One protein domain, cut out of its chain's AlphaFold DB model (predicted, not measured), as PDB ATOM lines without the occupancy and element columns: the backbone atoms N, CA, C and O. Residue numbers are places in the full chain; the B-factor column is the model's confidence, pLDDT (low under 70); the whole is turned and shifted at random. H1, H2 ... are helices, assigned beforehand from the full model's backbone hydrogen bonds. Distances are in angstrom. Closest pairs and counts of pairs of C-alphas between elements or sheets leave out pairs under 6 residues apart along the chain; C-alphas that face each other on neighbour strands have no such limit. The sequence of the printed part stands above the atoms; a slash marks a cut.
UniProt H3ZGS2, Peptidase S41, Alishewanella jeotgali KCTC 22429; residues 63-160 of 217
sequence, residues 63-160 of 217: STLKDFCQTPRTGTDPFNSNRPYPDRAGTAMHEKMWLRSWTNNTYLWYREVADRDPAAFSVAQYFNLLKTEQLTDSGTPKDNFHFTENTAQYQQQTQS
ATOM      1  N   SER A  63     -21.225   6.935  14.718       93.81
ATOM      2  CA  SER A  63     -22.574   6.661  14.212       93.81
ATOM      3  C   SER A  63     -23.105   7.751  13.278       93.81
ATOM      4  O   SER A  63     -23.896   7.452  12.388       93.81
ATOM      5  N   THR A  64     -22.657   8.998  13.446       94.50
ATOM      6  CA  THR A  64     -23.052  10.131  12.591       94.50
ATOM      7  C   THR A  64     -22.310  10.151  11.257       94.50
ATOM      8  O   THR A  64     -22.787  10.755  10.302       94.50
ATOM      9  N   LEU A  65     -21.162   9.473  11.189       95.38
ATOM     10  CA  LEU A  65     -20.299   9.391  10.009       95.38
ATOM     11  C   LEU A  65     -20.380   8.037   9.305       95.38
ATOM     12  O   LEU A  65     -19.913   7.893   8.177       95.38
ATOM     13  N   LYS A  66     -20.970   7.048   9.976       94.38
ATOM     14  CA  LYS A  66     -21.136   5.701   9.460       94.38
ATOM     15  C   LYS A  66     -21.895   5.732   8.131       94.38
ATOM     16  O   LYS A  66     -22.871   6.463   7.972       94.38
ATOM     17  N   ASP A  67     -21.443   4.892   7.206       94.56
ATOM     18  CA  ASP A  67     -22.036   4.660   5.888       94.56
ATOM     19  C   ASP A  67     -21.909   5.829   4.896       94.56
ATOM     20  O   ASP A  67     -22.361   5.697   3.766       94.56
ATOM     21  N   PHE A  68     -21.256   6.945   5.239       96.25
ATOM     22  CA  PHE A  68     -20.917   7.973   4.251       96.25
ATOM     23  C   PHE A  68     -19.705   7.557   3.418       96.25
ATOM     24  O   PHE A  68     -18.574   7.581   3.902       96.25
ATOM     25  N   CYS A  69     -19.948   7.241   2.147       95.31
ATOM     26  CA  CYS A  69     -18.940   6.756   1.213       95.31
ATOM     27  C   CYS A  69     -18.716   7.773   0.086       95.31
ATOM     28  O   CYS A  69     -19.676   8.294  -0.488       95.31
ATOM     29  N   GLN A  70     -17.461   8.014  -0.297       94.44
ATOM     30  CA  GLN A  70     -17.127   8.754  -1.518       94.44
ATOM     31  C   GLN A  70     -17.696   8.047  -2.754       94.44
ATOM     32  O   GLN A  70     -18.171   8.699  -3.683       94.44
ATOM     33  N   THR A  71     -17.670   6.714  -2.741       93.50
ATOM     34  CA  THR A  71     -18.233   5.868  -3.794       93.50
ATOM     35  C   THR A  71     -19.219   4.882  -3.164       93.50
ATOM     36  O   THR A  71     -18.823   3.767  -2.818       93.50
ATOM     37  N   PRO A  72     -20.491   5.276  -2.960       93.56
ATOM     38  CA  PRO A  72     -21.504   4.402  -2.377       93.56
ATOM     39  C   PRO A  72     -21.732   3.164  -3.238       93.56
ATOM     40  O   PRO A  72     -21.859   3.260  -4.463       93.56
ATOM     41  N   ARG A  73     -21.829   1.998  -2.602       91.75
ATOM     42  CA  ARG A  73     -22.244   0.780  -3.295       91.75
ATOM     43  C   ARG A  73     -23.718   0.873  -3.666       91.75
ATOM     44  O   ARG A  73     -24.541   1.393  -2.917       91.75
ATOM     45  N   THR A  74     -24.055   0.322  -4.824       90.94
ATOM     46  CA  THR A  74     -25.429   0.251  -5.325       90.94
ATOM     47  C   THR A  74     -25.935  -1.186  -5.315       90.94
ATOM     48  O   THR A  74     -25.148  -2.126  -5.415       90.94
ATOM     49  N   GLY A  75     -27.255  -1.364  -5.269       90.81
ATOM     50  CA  GLY A  75     -27.888  -2.684  -5.273       90.81
ATOM     51  C   GLY A  75     -28.079  -3.256  -3.869       90.81
ATOM     52  O   GLY A  75     -28.187  -2.511  -2.893       90.81
ATOM     53  N   THR A  76     -28.167  -4.582  -3.783       90.44
ATOM     54  CA  THR A  76     -28.463  -5.327  -2.552       90.44
ATOM     55  C   THR A  76     -27.242  -6.083  -2.039       90.44
ATOM     56  O   THR A  76     -26.470  -6.626  -2.827       90.44
ATOM     57  N   ASP A  77     -27.093  -6.146  -0.717       87.88
ATOM     58  CA  ASP A  77     -26.053  -6.894  -0.019       87.88
ATOM     59  C   ASP A  77     -26.460  -8.379   0.107       87.88
ATOM     60  O   ASP A  77     -27.374  -8.703   0.881       87.88
ATOM     61  N   PRO A  78     -25.799  -9.300  -0.621       86.50
ATOM     62  CA  PRO A  78     -26.130 -10.722  -0.579       86.50
ATOM     63  C   PRO A  78     -25.848 -11.367   0.785       86.50
ATOM     64  O   PRO A  78     -26.400 -12.426   1.082       86.50
ATOM     65  N   PHE A  79     -25.042 -10.728   1.636       84.06
ATOM     66  CA  PHE A  79     -24.680 -11.215   2.968       84.06
ATOM     67  C   PHE A  79     -25.541 -10.605   4.086       84.06
ATOM     68  O   PHE A  79     -25.379 -10.959   5.250       84.06
ATOM     69  N   ASN A  80     -26.491  -9.723   3.755       85.75
ATOM     70  CA  ASN A  80     -27.399  -9.085   4.714       85.75
ATOM     71  C   ASN A  80     -28.865  -9.245   4.288       85.75
ATOM     72  O   ASN A  80     -29.574  -8.275   4.006       85.75
ATOM     73  N   SER A  81     -29.310 -10.500   4.181       88.31
ATOM     74  CA  SER A  81     -30.683 -10.856   3.787       88.31
ATOM     75  C   SER A  81     -31.160 -10.165   2.495       88.31
ATOM     76  O   SER A  81     -32.347  -9.868   2.365       88.31
ATOM     77  N   ASN A  82     -30.249  -9.886   1.550       90.31
ATOM     78  CA  ASN A  82     -30.520  -9.154   0.305       90.31
ATOM     79  C   ASN A  82     -31.144  -7.759   0.504       90.31
ATOM     80  O   ASN A  82     -31.873  -7.266  -0.358       90.31
ATOM     81  N   ARG A  83     -30.866  -7.092   1.630       92.12
ATOM     82  CA  ARG A  83     -31.257  -5.689   1.836       92.12
ATOM     83  C   ARG A  83     -30.358  -4.749   1.021       92.12
ATOM     84  O   ARG A  83     -29.212  -5.103   0.759       92.12
ATOM     85  N   PRO A  84     -30.832  -3.556   0.620       92.69
ATOM     86  CA  PRO A  84     -29.977  -2.549  -0.008       92.69
ATOM     87  C   PRO A  84     -28.759  -2.205   0.856       92.69
ATOM     88  O   PRO A  84     -28.862  -2.218   2.088       92.69
ATOM     89  N   TYR A  85     -27.626  -1.873   0.228       91.69
ATOM     90  CA  TYR A  85     -26.471  -1.360   0.972       91.69
ATOM     91  C   TYR A  85     -26.867  -0.103   1.769       91.69
ATOM     92  O   TYR A  85     -27.585   0.748   1.240       91.69
ATOM     93  N   PRO A  86     -26.417   0.036   3.030       92.19
ATOM     94  CA  PRO A  86     -26.746   1.195   3.864       92.19
ATOM     95  C   PRO A  86     -25.972   2.465   3.467       92.19
ATOM     96  O   PRO A  86     -26.195   3.517   4.068       92.19
ATOM     97  N   ASP A  87     -25.066   2.355   2.491       94.31
ATOM     98  CA  ASP A  87     -24.178   3.404   2.007       94.31
ATOM     99  C   ASP A  87     -24.941   4.677   1.592       94.31
ATOM    100  O   ASP A  87     -25.980   4.650   0.931       94.31
ATOM    101  N   ARG A  88     -24.373   5.824   1.952       94.50
ATOM    102  CA  ARG A  88     -24.859   7.178   1.681       94.50
ATOM    103  C   ARG A  88     -23.790   7.940   0.914       94.50
ATOM    104  O   ARG A  88     -22.599   7.760   1.159       94.50
ATOM    105  N   ALA A  89     -24.209   8.833   0.021       95.38
ATOM    106  CA  ALA A  89     -23.284   9.709  -0.692       95.38
ATOM    107  C   ALA A  89     -22.546  10.636   0.286       95.38
ATOM    108  O   ALA A  89     -23.172  11.388   1.033       95.38
ATOM    109  N   GLY A  90     -21.216  10.565   0.268       95.56
ATOM    110  CA  GLY A  90     -20.307  11.305   1.133       95.56
ATOM    111  C   GLY A  90     -19.035  11.726   0.396       95.56
ATOM    112  O   GLY A  90     -18.983  11.808  -0.829       95.56
ATOM    113  N   THR A  91     -17.981  11.994   1.160       96.06
ATOM    114  CA  THR A  91     -16.661  12.399   0.651       96.06
ATOM    115  C   THR A  91     -15.572  11.591   1.354       96.06
ATOM    116  O   THR A  91     -15.800  11.138   2.474       96.06
ATOM    117  N   ALA A  92     -14.347  11.526   0.813       96.38
ATOM    118  CA  ALA A  92     -13.210  10.921   1.529       96.38
ATOM    119  C   ALA A  92     -13.009  11.495   2.942       96.38
ATOM    120  O   ALA A  92     -12.547  10.800   3.840       96.38
ATOM    121  N   MET A  93     -13.349  12.770   3.160       96.88
ATOM    122  CA  MET A  93     -13.291  13.373   4.495       96.88
ATOM    123  C   MET A  93     -14.253  12.713   5.498       96.88
ATOM    124  O   MET A  93     -13.864  12.526   6.645       96.88
ATOM    125  N   HIS A  94     -15.458  12.298   5.085       97.56
ATOM    126  CA  HIS A  94     -16.374  11.558   5.963       97.56
ATOM    127  C   HIS A  94     -15.763  10.220   6.384       97.56
ATOM    128  O   HIS A  94     -15.716   9.918   7.573       97.56
ATOM    129  N   GLU A  95     -15.224   9.467   5.422       97.31
ATOM    130  CA  GLU A  95     -14.581   8.173   5.674       97.31
ATOM    131  C   GLU A  95     -13.370   8.319   6.605       97.31
ATOM    132  O   GLU A  95     -13.244   7.584   7.582       97.31
ATOM    133  N   LYS A  96     -12.501   9.312   6.370       97.69
ATOM    134  CA  LYS A  96     -11.335   9.576   7.232       97.69
ATOM    135  C   LYS A  96     -11.742   9.982   8.650       97.69
ATOM    136  O   LYS A  96     -11.127   9.520   9.609       97.69
ATOM    137  N   MET A  97     -12.781  10.803   8.802       97.88
ATOM    138  CA  MET A  97     -13.300  11.176  10.122       97.88
ATOM    139  C   MET A  97     -13.938   9.990  10.842       97.88
ATOM    140  O   MET A  97     -13.731   9.830  12.043       97.88
ATOM    141  N   TRP A  98     -14.654   9.132  10.110       97.62
ATOM    142  CA  TRP A  98     -15.206   7.899  10.658       97.62
ATOM    143  C   TRP A  98     -14.091   6.983  11.163       97.62
ATOM    144  O   TRP A  98     -14.134   6.576  12.320       97.62
ATOM    145  N   LEU A  99     -13.059   6.739  10.345       97.19
ATOM    146  CA  LEU A  99     -11.890   5.941  10.729       97.19
ATOM    147  C   LEU A  99     -11.217   6.499  11.982       97.19
ATOM    148  O   LEU A  99     -10.956   5.755  12.919       97.19
ATOM    149  N   ARG A 100     -10.989   7.815  12.030       97.31
ATOM    150  CA  ARG A 100     -10.383   8.488  13.184       97.31
ATOM    151  C   ARG A 100     -11.177   8.250  14.471       97.31
ATOM    152  O   ARG A 100     -10.595   7.862  15.483       97.31
ATOM    153  N   SER A 101     -12.489   8.486  14.442       97.38
ATOM    154  CA  SER A 101     -13.354   8.296  15.612       97.38
ATOM    155  C   SER A 101     -13.474   6.827  16.008       97.38
ATOM    156  O   SER A 101     -13.391   6.500  17.189       97.38
ATOM    157  N   TRP A 102     -13.608   5.937  15.026       97.00
ATOM    158  CA  TRP A 102     -13.717   4.503  15.256       97.00
ATOM    159  C   TRP A 102     -12.432   3.927  15.861       97.00
ATOM    160  O   TRP A 102     -12.505   3.194  16.845       97.00
ATOM    161  N   THR A 103     -11.254   4.316  15.361       96.88
ATOM    162  CA  THR A 103      -9.959   3.976  15.974       96.88
ATOM    163  C   THR A 103      -9.891   4.487  17.411       96.88
ATOM    164  O   THR A 103      -9.549   3.715  18.302       96.88
ATOM    165  N   ASN A 104     -10.273   5.741  17.678       96.81
ATOM    166  CA  ASN A 104     -10.261   6.275  19.042       96.81
ATOM    167  C   ASN A 104     -11.144   5.468  20.018       96.81
ATOM    168  O   ASN A 104     -10.807   5.348  21.192       96.81
ATOM    169  N   ASN A 105     -12.252   4.903  19.535       95.75
ATOM    170  CA  ASN A 105     -13.216   4.192  20.375       95.75
ATOM    171  C   ASN A 105     -12.959   2.684  20.490       95.75
ATOM    172  O   ASN A 105     -13.318   2.084  21.501       95.75
ATOM    173  N   THR A 106     -12.369   2.057  19.469       94.88
ATOM    174  CA  THR A 106     -12.299   0.585  19.366       94.88
ATOM    175  C   THR A 106     -10.886   0.018  19.356       94.88
ATOM    176  O   THR A 106     -10.704  -1.166  19.639       94.88
ATOM    177  N   TYR A 107      -9.876   0.833  19.053       96.00
ATOM    178  CA  TYR A 107      -8.509   0.348  18.944       96.00
ATOM    179  C   TYR A 107      -7.886   0.113  20.322       96.00
ATOM    180  O   TYR A 107      -7.957   0.960  21.213       96.00
ATOM    181  N   LEU A 108      -7.204  -1.025  20.481       95.44
ATOM    182  CA  LEU A 108      -6.617  -1.446  21.756       95.44
ATOM    183  C   LEU A 108      -5.631  -0.411  22.327       95.44
ATOM    184  O   LEU A 108      -5.616  -0.168  23.533       95.44
ATOM    185  N   TRP A 109      -4.838   0.226  21.462       95.94
ATOM    186  CA  TRP A 109      -3.832   1.223  21.842       95.94
ATOM    187  C   TRP A 109      -4.215   2.634  21.392       95.94
ATOM    188  O   TRP A 109      -3.350   3.407  20.990       95.94
ATOM    189  N   TYR A 110      -5.503   2.994  21.451       94.50
ATOM    190  CA  TYR A 110      -6.000   4.298  20.982       94.50
ATOM    191  C   TYR A 110      -5.215   5.503  21.535       94.50
ATOM    192  O   TYR A 110      -4.995   6.473  20.820       94.50
ATOM    193  N   ARG A 111      -4.720   5.421  22.779       95.25
ATOM    194  CA  ARG A 111      -3.920   6.479  23.429       95.25
ATOM    195  C   ARG A 111      -2.543   6.710  22.802       95.25
ATOM    196  O   ARG A 111      -1.927   7.733  23.073       95.25
ATOM    197  N   GLU A 112      -2.042   5.751  22.033       95.75
ATOM    198  CA  GLU A 112      -0.730   5.806  21.377       95.75
ATOM    199  C   GLU A 112      -0.837   6.291  19.926       95.75
ATOM    200  O   GLU A 112       0.182   6.523  19.278       95.75
ATOM    201  N   VAL A 113      -2.058   6.443  19.407       96.44
ATOM    202  CA  VAL A 113      -2.305   6.913  18.045       96.44
ATOM    203  C   VAL A 113      -2.248   8.437  18.023       96.44
ATOM    204  O   VAL A 113      -2.973   9.112  18.753       96.44
ATOM    205  N   ALA A 114      -1.398   8.994  17.163       95.12
ATOM    206  CA  ALA A 114      -1.321  10.438  16.984       95.12
ATOM    207  C   ALA A 114      -2.574  10.974  16.271       95.12
ATOM    208  O   ALA A 114      -2.937  10.504  15.190       95.12
ATOM    209  N   ASP A 115      -3.192  12.009  16.842       95.94
ATOM    210  CA  ASP A 115      -4.301  12.724  16.213       95.94
ATOM    211  C   ASP A 115      -3.786  13.665  15.112       95.94
ATOM    212  O   ASP A 115      -3.387  14.802  15.369       95.94
ATOM    213  N   ARG A 116      -3.738  13.155  13.879       95.19
ATOM    214  CA  ARG A 116      -3.199  13.842  12.698       95.19
ATOM    215  C   ARG A 116      -4.327  14.413  11.846       95.19
ATOM    216  O   ARG A 116      -5.359  13.767  11.683       95.19
ATOM    217  N   ASP A 117      -4.097  15.570  11.230       96.75
ATOM    218  CA  ASP A 117      -5.024  16.112  10.235       96.75
ATOM    219  C   ASP A 117      -5.093  15.174   9.009       96.75
ATOM    220  O   ASP A 117      -4.069  14.927   8.356       96.75
ATOM    221  N   PRO A 118      -6.277  14.636   8.664       96.69
ATOM    222  CA  PRO A 118      -6.436  13.743   7.529       96.69
ATOM    223  C   PRO A 118      -6.327  14.435   6.163       96.69
ATOM    224  O   PRO A 118      -6.284  13.722   5.159       96.69
ATOM    225  N   ALA A 119      -6.349  15.770   6.065       95.75
ATOM    226  CA  ALA A 119      -6.545  16.508   4.811       95.75
ATOM    227  C   ALA A 119      -5.594  16.080   3.678       95.75
ATOM    228  O   ALA A 119      -6.052  15.848   2.558       95.75
ATOM    229  N   ALA A 120      -4.308  15.887   3.984       96.25
ATOM    230  CA  ALA A 120      -3.267  15.564   3.005       96.25
ATOM    231  C   ALA A 120      -3.241  14.092   2.542       96.25
ATOM    232  O   ALA A 120      -2.478  13.750   1.642       96.25
ATOM    233  N   PHE A 121      -4.046  13.212   3.143       96.88
ATOM    234  CA  PHE A 121      -3.962  11.767   2.928       96.88
ATOM    235  C   PHE A 121      -5.171  11.212   2.170       96.88
ATOM    236  O   PHE A 121      -6.312  11.660   2.350       96.88
ATOM    237  N   SER A 122      -4.942  10.168   1.369       97.12
ATOM    238  CA  SER A 122      -6.024   9.285   0.926       97.12
ATOM    239  C   SER A 122      -6.583   8.482   2.108       97.12
ATOM    240  O   SER A 122      -5.956   8.385   3.163       97.12
ATOM    241  N   VAL A 123      -7.758   7.877   1.942       96.06
ATOM    242  CA  VAL A 123      -8.412   7.083   2.999       96.06
ATOM    243  C   VAL A 123      -7.524   5.916   3.445       96.06
ATOM    244  O   VAL A 123      -7.295   5.732   4.637       96.06
ATOM    245  N   ALA A 124      -6.940   5.183   2.489       95.50
ATOM    246  CA  ALA A 124      -6.046   4.060   2.772       95.50
ATOM    247  C   ALA A 124      -4.729   4.502   3.433       95.50
ATOM    248  O   ALA A 124      -4.259   3.865   4.374       95.50
ATOM    249  N   GLN A 125      -4.137   5.610   2.970       97.50
ATOM    250  CA  GLN A 125      -2.935   6.167   3.599       97.50
ATOM    251  C   GLN A 125      -3.215   6.594   5.037       97.50
ATOM    252  O   GLN A 125      -2.424   6.294   5.924       97.50
ATOM    253  N   TYR A 126      -4.349   7.255   5.265       97.69
ATOM    254  CA  TYR A 126      -4.738   7.710   6.589       97.69
ATOM    255  C   TYR A 126      -4.980   6.535   7.539       97.69
ATOM    256  O   TYR A 126      -4.439   6.532   8.638       97.69
ATOM    257  N   PHE A 127      -5.681   5.487   7.093       97.19
ATOM    258  CA  PHE A 127      -5.855   4.261   7.877       97.19
ATOM    259  C   PHE A 127      -4.521   3.671   8.351       97.19
ATOM    260  O   PHE A 127      -4.398   3.310   9.517       97.19
ATOM    261  N   ASN A 128      -3.499   3.621   7.493       95.94
ATOM    262  CA  ASN A 128      -2.184   3.080   7.859       95.94
ATOM    263  C   ASN A 128      -1.469   3.871   8.967       95.94
ATOM    264  O   ASN A 128      -0.574   3.321   9.613       95.94
ATOM    265  N   LEU A 129      -1.850   5.134   9.179       96.25
ATOM    266  CA  LEU A 129      -1.335   5.995  10.246       96.25
ATOM    267  C   LEU A 129      -2.120   5.856  11.559       96.25
ATOM    268  O   LEU A 129      -1.634   6.303  12.595       96.25
ATOM    269  N   LEU A 130      -3.321   5.269  11.529       96.56
ATOM    270  CA  LEU A 130      -4.206   5.112  12.688       96.56
ATOM    271  C   LEU A 130      -3.873   3.851  13.496       96.56
ATOM    272  O   LEU A 130      -4.720   2.984  13.700       96.56
ATOM    273  N   LYS A 131      -2.621   3.746  13.939       96.00
ATOM    274  CA  LYS A 131      -2.123   2.642  14.765       96.00
ATOM    275  C   LYS A 131      -0.995   3.107  15.676       96.00
ATOM    276  O   LYS A 131      -0.468   4.206  15.505       96.00
ATOM    277  N   THR A 132      -0.616   2.269  16.635       96.00
ATOM    278  CA  THR A 132       0.570   2.532  17.455       96.00
ATOM    279  C   THR A 132       1.848   2.461  16.614       96.00
ATOM    280  O   THR A 132       2.004   1.597  15.748       96.00
ATOM    281  N   GLU A 133       2.774   3.374  16.893       94.62
ATOM    282  CA  GLU A 133       4.129   3.393  16.324       94.62
ATOM    283  C   GLU A 133       5.172   2.860  17.318       94.62
ATOM    284  O   GLU A 133       6.372   2.894  17.052       94.62
ATOM    285  N   GLN A 134       4.726   2.356  18.475       94.69
ATOM    286  CA  GLN A 134       5.613   1.785  19.478       94.69
ATOM    287  C   GLN A 134       6.178   0.432  19.038       94.69
ATOM    288  O   GLN A 134       5.546  -0.353  18.321       94.69
ATOM    289  N   LEU A 135       7.374   0.143  19.542       95.19
ATOM    290  CA  LEU A 135       8.033  -1.148  19.412       95.19
ATOM    291  C   LEU A 135       7.936  -1.912  20.737       95.19
ATOM    292  O   LEU A 135       7.811  -1.316  21.806       95.19
ATOM    293  N   THR A 136       7.995  -3.235  20.664       91.25
ATOM    294  CA  THR A 136       8.231  -4.104  21.820       91.25
ATOM    295  C   THR A 136       9.683  -3.985  22.286       91.25
ATOM    296  O   THR A 136      10.542  -3.511  21.542       91.25
ATOM    297  N   ASP A 137       9.998  -4.509  23.473       92.50
ATOM    298  CA  ASP A 137      11.376  -4.542  24.001       92.50
ATOM    299  C   ASP A 137      12.363  -5.273  23.071       92.50
ATOM    300  O   ASP A 137      13.560  -5.000  23.065       92.50
ATOM    301  N   SER A 138      11.854  -6.188  22.240       92.81
ATOM    302  CA  SER A 138      12.604  -6.902  21.201       92.81
ATOM    303  C   SER A 138      12.788  -6.117  19.892       92.81
ATOM    304  O   SER A 138      13.373  -6.645  18.948       92.81
ATOM    305  N   GLY A 139      12.279  -4.884  19.796       92.44
ATOM    306  CA  GLY A 139      12.389  -4.018  18.618       92.44
ATOM    307  C   GLY A 139      11.384  -4.305  17.496       92.44
ATOM    308  O   GLY A 139      11.505  -3.737  16.414       92.44
ATOM    309  N   THR A 140      10.390  -5.170  17.719       93.81
ATOM    310  CA  THR A 140       9.337  -5.451  16.725       93.81
ATOM    311  C   THR A 140       8.162  -4.484  16.870       93.81
ATOM    312  O   THR A 140       7.877  -4.077  17.997       93.81
ATOM    313  N   PRO A 141       7.442  -4.120  15.789       93.12
ATOM    314  CA  PRO A 141       6.219  -3.335  15.909       93.12
ATOM    315  C   PRO A 141       5.242  -3.989  16.879       93.12
ATOM    316  O   PRO A 141       5.001  -5.197  16.814       93.12
ATOM    317  N   LYS A 142       4.677  -3.182  17.775       94.31
ATOM    318  CA  LYS A 142       3.704  -3.651  18.765       94.31
ATOM    319  C   LYS A 142       2.421  -4.166  18.107       94.31
ATOM    320  O   LYS A 142       1.831  -5.130  18.586       94.31
ATOM    321  N   ASP A 143       2.041  -3.567  16.979       93.06
ATOM    322  CA  ASP A 143       0.906  -3.992  16.166       93.06
ATOM    323  C   ASP A 143       1.358  -4.585  14.822       93.06
ATOM    324  O   ASP A 143       1.856  -3.876  13.942       93.06
ATOM    325  N   ASN A 144       1.135  -5.892  14.665       90.56
ATOM    326  CA  ASN A 144       1.370  -6.643  13.427       90.56
ATOM    327  C   ASN A 144       0.064  -7.084  12.743       90.56
ATOM    328  O   ASN A 144       0.099  -7.868  11.797       90.56
ATOM    329  N   PHE A 145      -1.085  -6.604  13.221       92.19
ATOM    330  CA  PHE A 145      -2.418  -7.051  12.812       92.19
ATOM    331  C   PHE A 145      -3.281  -5.913  12.247       92.19
ATOM    332  O   PHE A 145      -4.469  -6.102  12.005       92.19
ATOM    333  N   HIS A 146      -2.688  -4.746  11.983       92.75
ATOM    334  CA  HIS A 146      -3.361  -3.619  11.339       92.75
ATOM    335  C   HIS A 146      -3.364  -3.749   9.813       92.75
ATOM    336  O   HIS A 146      -2.358  -3.463   9.157       92.75
ATOM    337  N   PHE A 147      -4.488  -4.168   9.237       92.19
ATOM    338  CA  PHE A 147      -4.661  -4.302   7.790       92.19
ATOM    339  C   PHE A 147      -6.094  -3.983   7.353       92.19
ATOM    340  O   PHE A 147      -7.025  -3.962   8.154       92.19
ATOM    341  N   THR A 148      -6.262  -3.743   6.054       90.06
ATOM    342  CA  THR A 148      -7.570  -3.611   5.405       90.06
ATOM    343  C   THR A 148      -7.799  -4.775   4.460       90.06
ATOM    344  O   THR A 148      -6.884  -5.170   3.739       90.06
ATOM    345  N   GLU A 149      -9.037  -5.239   4.372       88.44
ATOM    346  CA  GLU A 149      -9.472  -6.213   3.375       88.44
ATOM    347  C   GLU A 149     -10.736  -5.710   2.674       88.44
ATOM    348  O   GLU A 149     -11.521  -4.943   3.236       88.44
ATOM    349  N   ASN A 150     -10.942  -6.125   1.424       88.31
ATOM    350  CA  ASN A 150     -12.176  -5.824   0.718       88.31
ATOM    351  C   ASN A 150     -13.365  -6.525   1.399       88.31
ATOM    352  O   ASN A 150     -13.360  -7.744   1.570       88.31
ATOM    353  N   THR A 151     -14.417  -5.768   1.725       86.31
ATOM    354  CA  THR A 151     -15.590  -6.296   2.437       86.31
ATOM    355  C   THR A 151     -16.247  -7.474   1.719       86.31
ATOM    356  O   THR A 151     -16.595  -8.448   2.379       86.31
ATOM    357  N   ALA A 152     -16.374  -7.437   0.389       83.62
ATOM    358  CA  ALA A 152     -16.998  -8.529  -0.359       83.62
ATOM    359  C   ALA A 152     -16.143  -9.806  -0.316       83.62
ATOM    360  O   ALA A 152     -16.684 -10.895  -0.142       83.62
ATOM    361  N   GLN A 153     -14.813  -9.677  -0.405       83.00
ATOM    362  CA  GLN A 153     -13.895 -10.816  -0.273       83.00
ATOM    363  C   GLN A 153     -13.932 -11.412   1.136       83.00
ATOM    364  O   GLN A 153     -14.032 -12.631   1.276       83.00
ATOM    365  N   TYR A 154     -13.908 -10.566   2.168       84.44
ATOM    366  CA  TYR A 154     -13.994 -11.004   3.558       84.44
ATOM    367  C   TYR A 154     -15.317 -11.728   3.842       84.44
ATOM    368  O   TYR A 154     -15.328 -12.822   4.405       84.44
ATOM    369  N   GLN A 155     -16.450 -11.157   3.418       84.38
ATOM    370  CA  GLN A 155     -17.771 -11.772   3.593       84.38
ATOM    371  C   GLN A 155     -17.888 -13.091   2.821       84.38
ATOM    372  O   GLN A 155     -18.425 -14.062   3.350       84.38
ATOM    373  N   GLN A 156     -17.327 -13.168   1.612       82.75
ATOM    374  CA  GLN A 156     -17.253 -14.420   0.868       82.75
ATOM    375  C   GLN A 156     -16.463 -15.477   1.654       82.75
ATOM    376  O   GLN A 156     -16.990 -16.558   1.900       82.75
ATOM    377  N   GLN A 157     -15.255 -15.170   2.126       80.94
ATOM    378  CA  GLN A 157     -14.431 -16.130   2.869       80.94
ATOM    379  C   GLN A 157     -15.074 -16.581   4.191       80.94
ATOM    380  O   GLN A 157     -14.993 -17.755   4.548       80.94
ATOM    381  N   THR A 158     -15.719 -15.662   4.915       80.81
ATOM    382  CA  THR A 158     -16.215 -15.919   6.279       80.81
ATOM    383  C   THR A 158     -17.647 -16.436   6.340       80.81
ATOM    384  O   THR A 158     -17.951 -17.259   7.200       80.81
ATOM    385  N   GLN A 159     -18.533 -15.990   5.446       77.12
ATOM    386  CA  GLN A 159     -19.967 -16.295   5.522       77.12
ATOM    387  C   GLN A 159     -20.436 -17.296   4.468       77.12
ATOM    388  O   GLN A 159     -21.419 -17.995   4.698       77.12
ATOM    389  N   SER A 160     -19.756 -17.404   3.321       63.91
ATOM    390  CA  SER A 160     -20.198 -18.330   2.265       63.91
ATOM    391  C   SER A 160     -19.691 -19.765   2.451       63.91
ATOM    392  O   SER A 160     -20.099 -20.657   1.712       63.91
TER     393      SER A 160
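This is residues 63 to 160 of the 217 residues of the protein "Peptidase S41" of Alishewanella jeotgali KCTC 22429 (UniProt H3ZGS2). Little regular structure is here: helices H1 and H2 pack side by side, long loops run out from them toward both ends of the longest axis, and H3 lies away from both helices. Residues 63 to 91 fold back on themselves at one end, and residues 130 to 150 loop out past Asp 137 at the other. The 98 printed residues hold three named helices, H1, H2, H3 in order, and no named strand: all helix, 31 residues in named elements. The whole is loose, radius of gyration of the C-alphas 15.7 A, spanning 48 by 32 by 20 A.

Find C-alpha 92 at (-13.210, 10.921, 1.529); H1 runs from there to residue 106, 20.6 A. H2 is residues 123 to 129; H3, residues 151 to 159, ends at (-19.967, -16.295, 5.522).

H1 and H2 touch, closest at the C-alphas of Lys 96 and Val 123, 5.7 A. They run the same way at a shallow tilt of 34.9 degrees, only just short of steep. H3 is apart from both. Every O i to N i+4 pair is within hydrogen-bond range in H1 and H3, 2 of 3 in H2.

The farthest C-alphas, Gly 75 and Asp 137, are 49.0 A apart. Both links are long. The printed part has no cut; residue 160 alone is under 70.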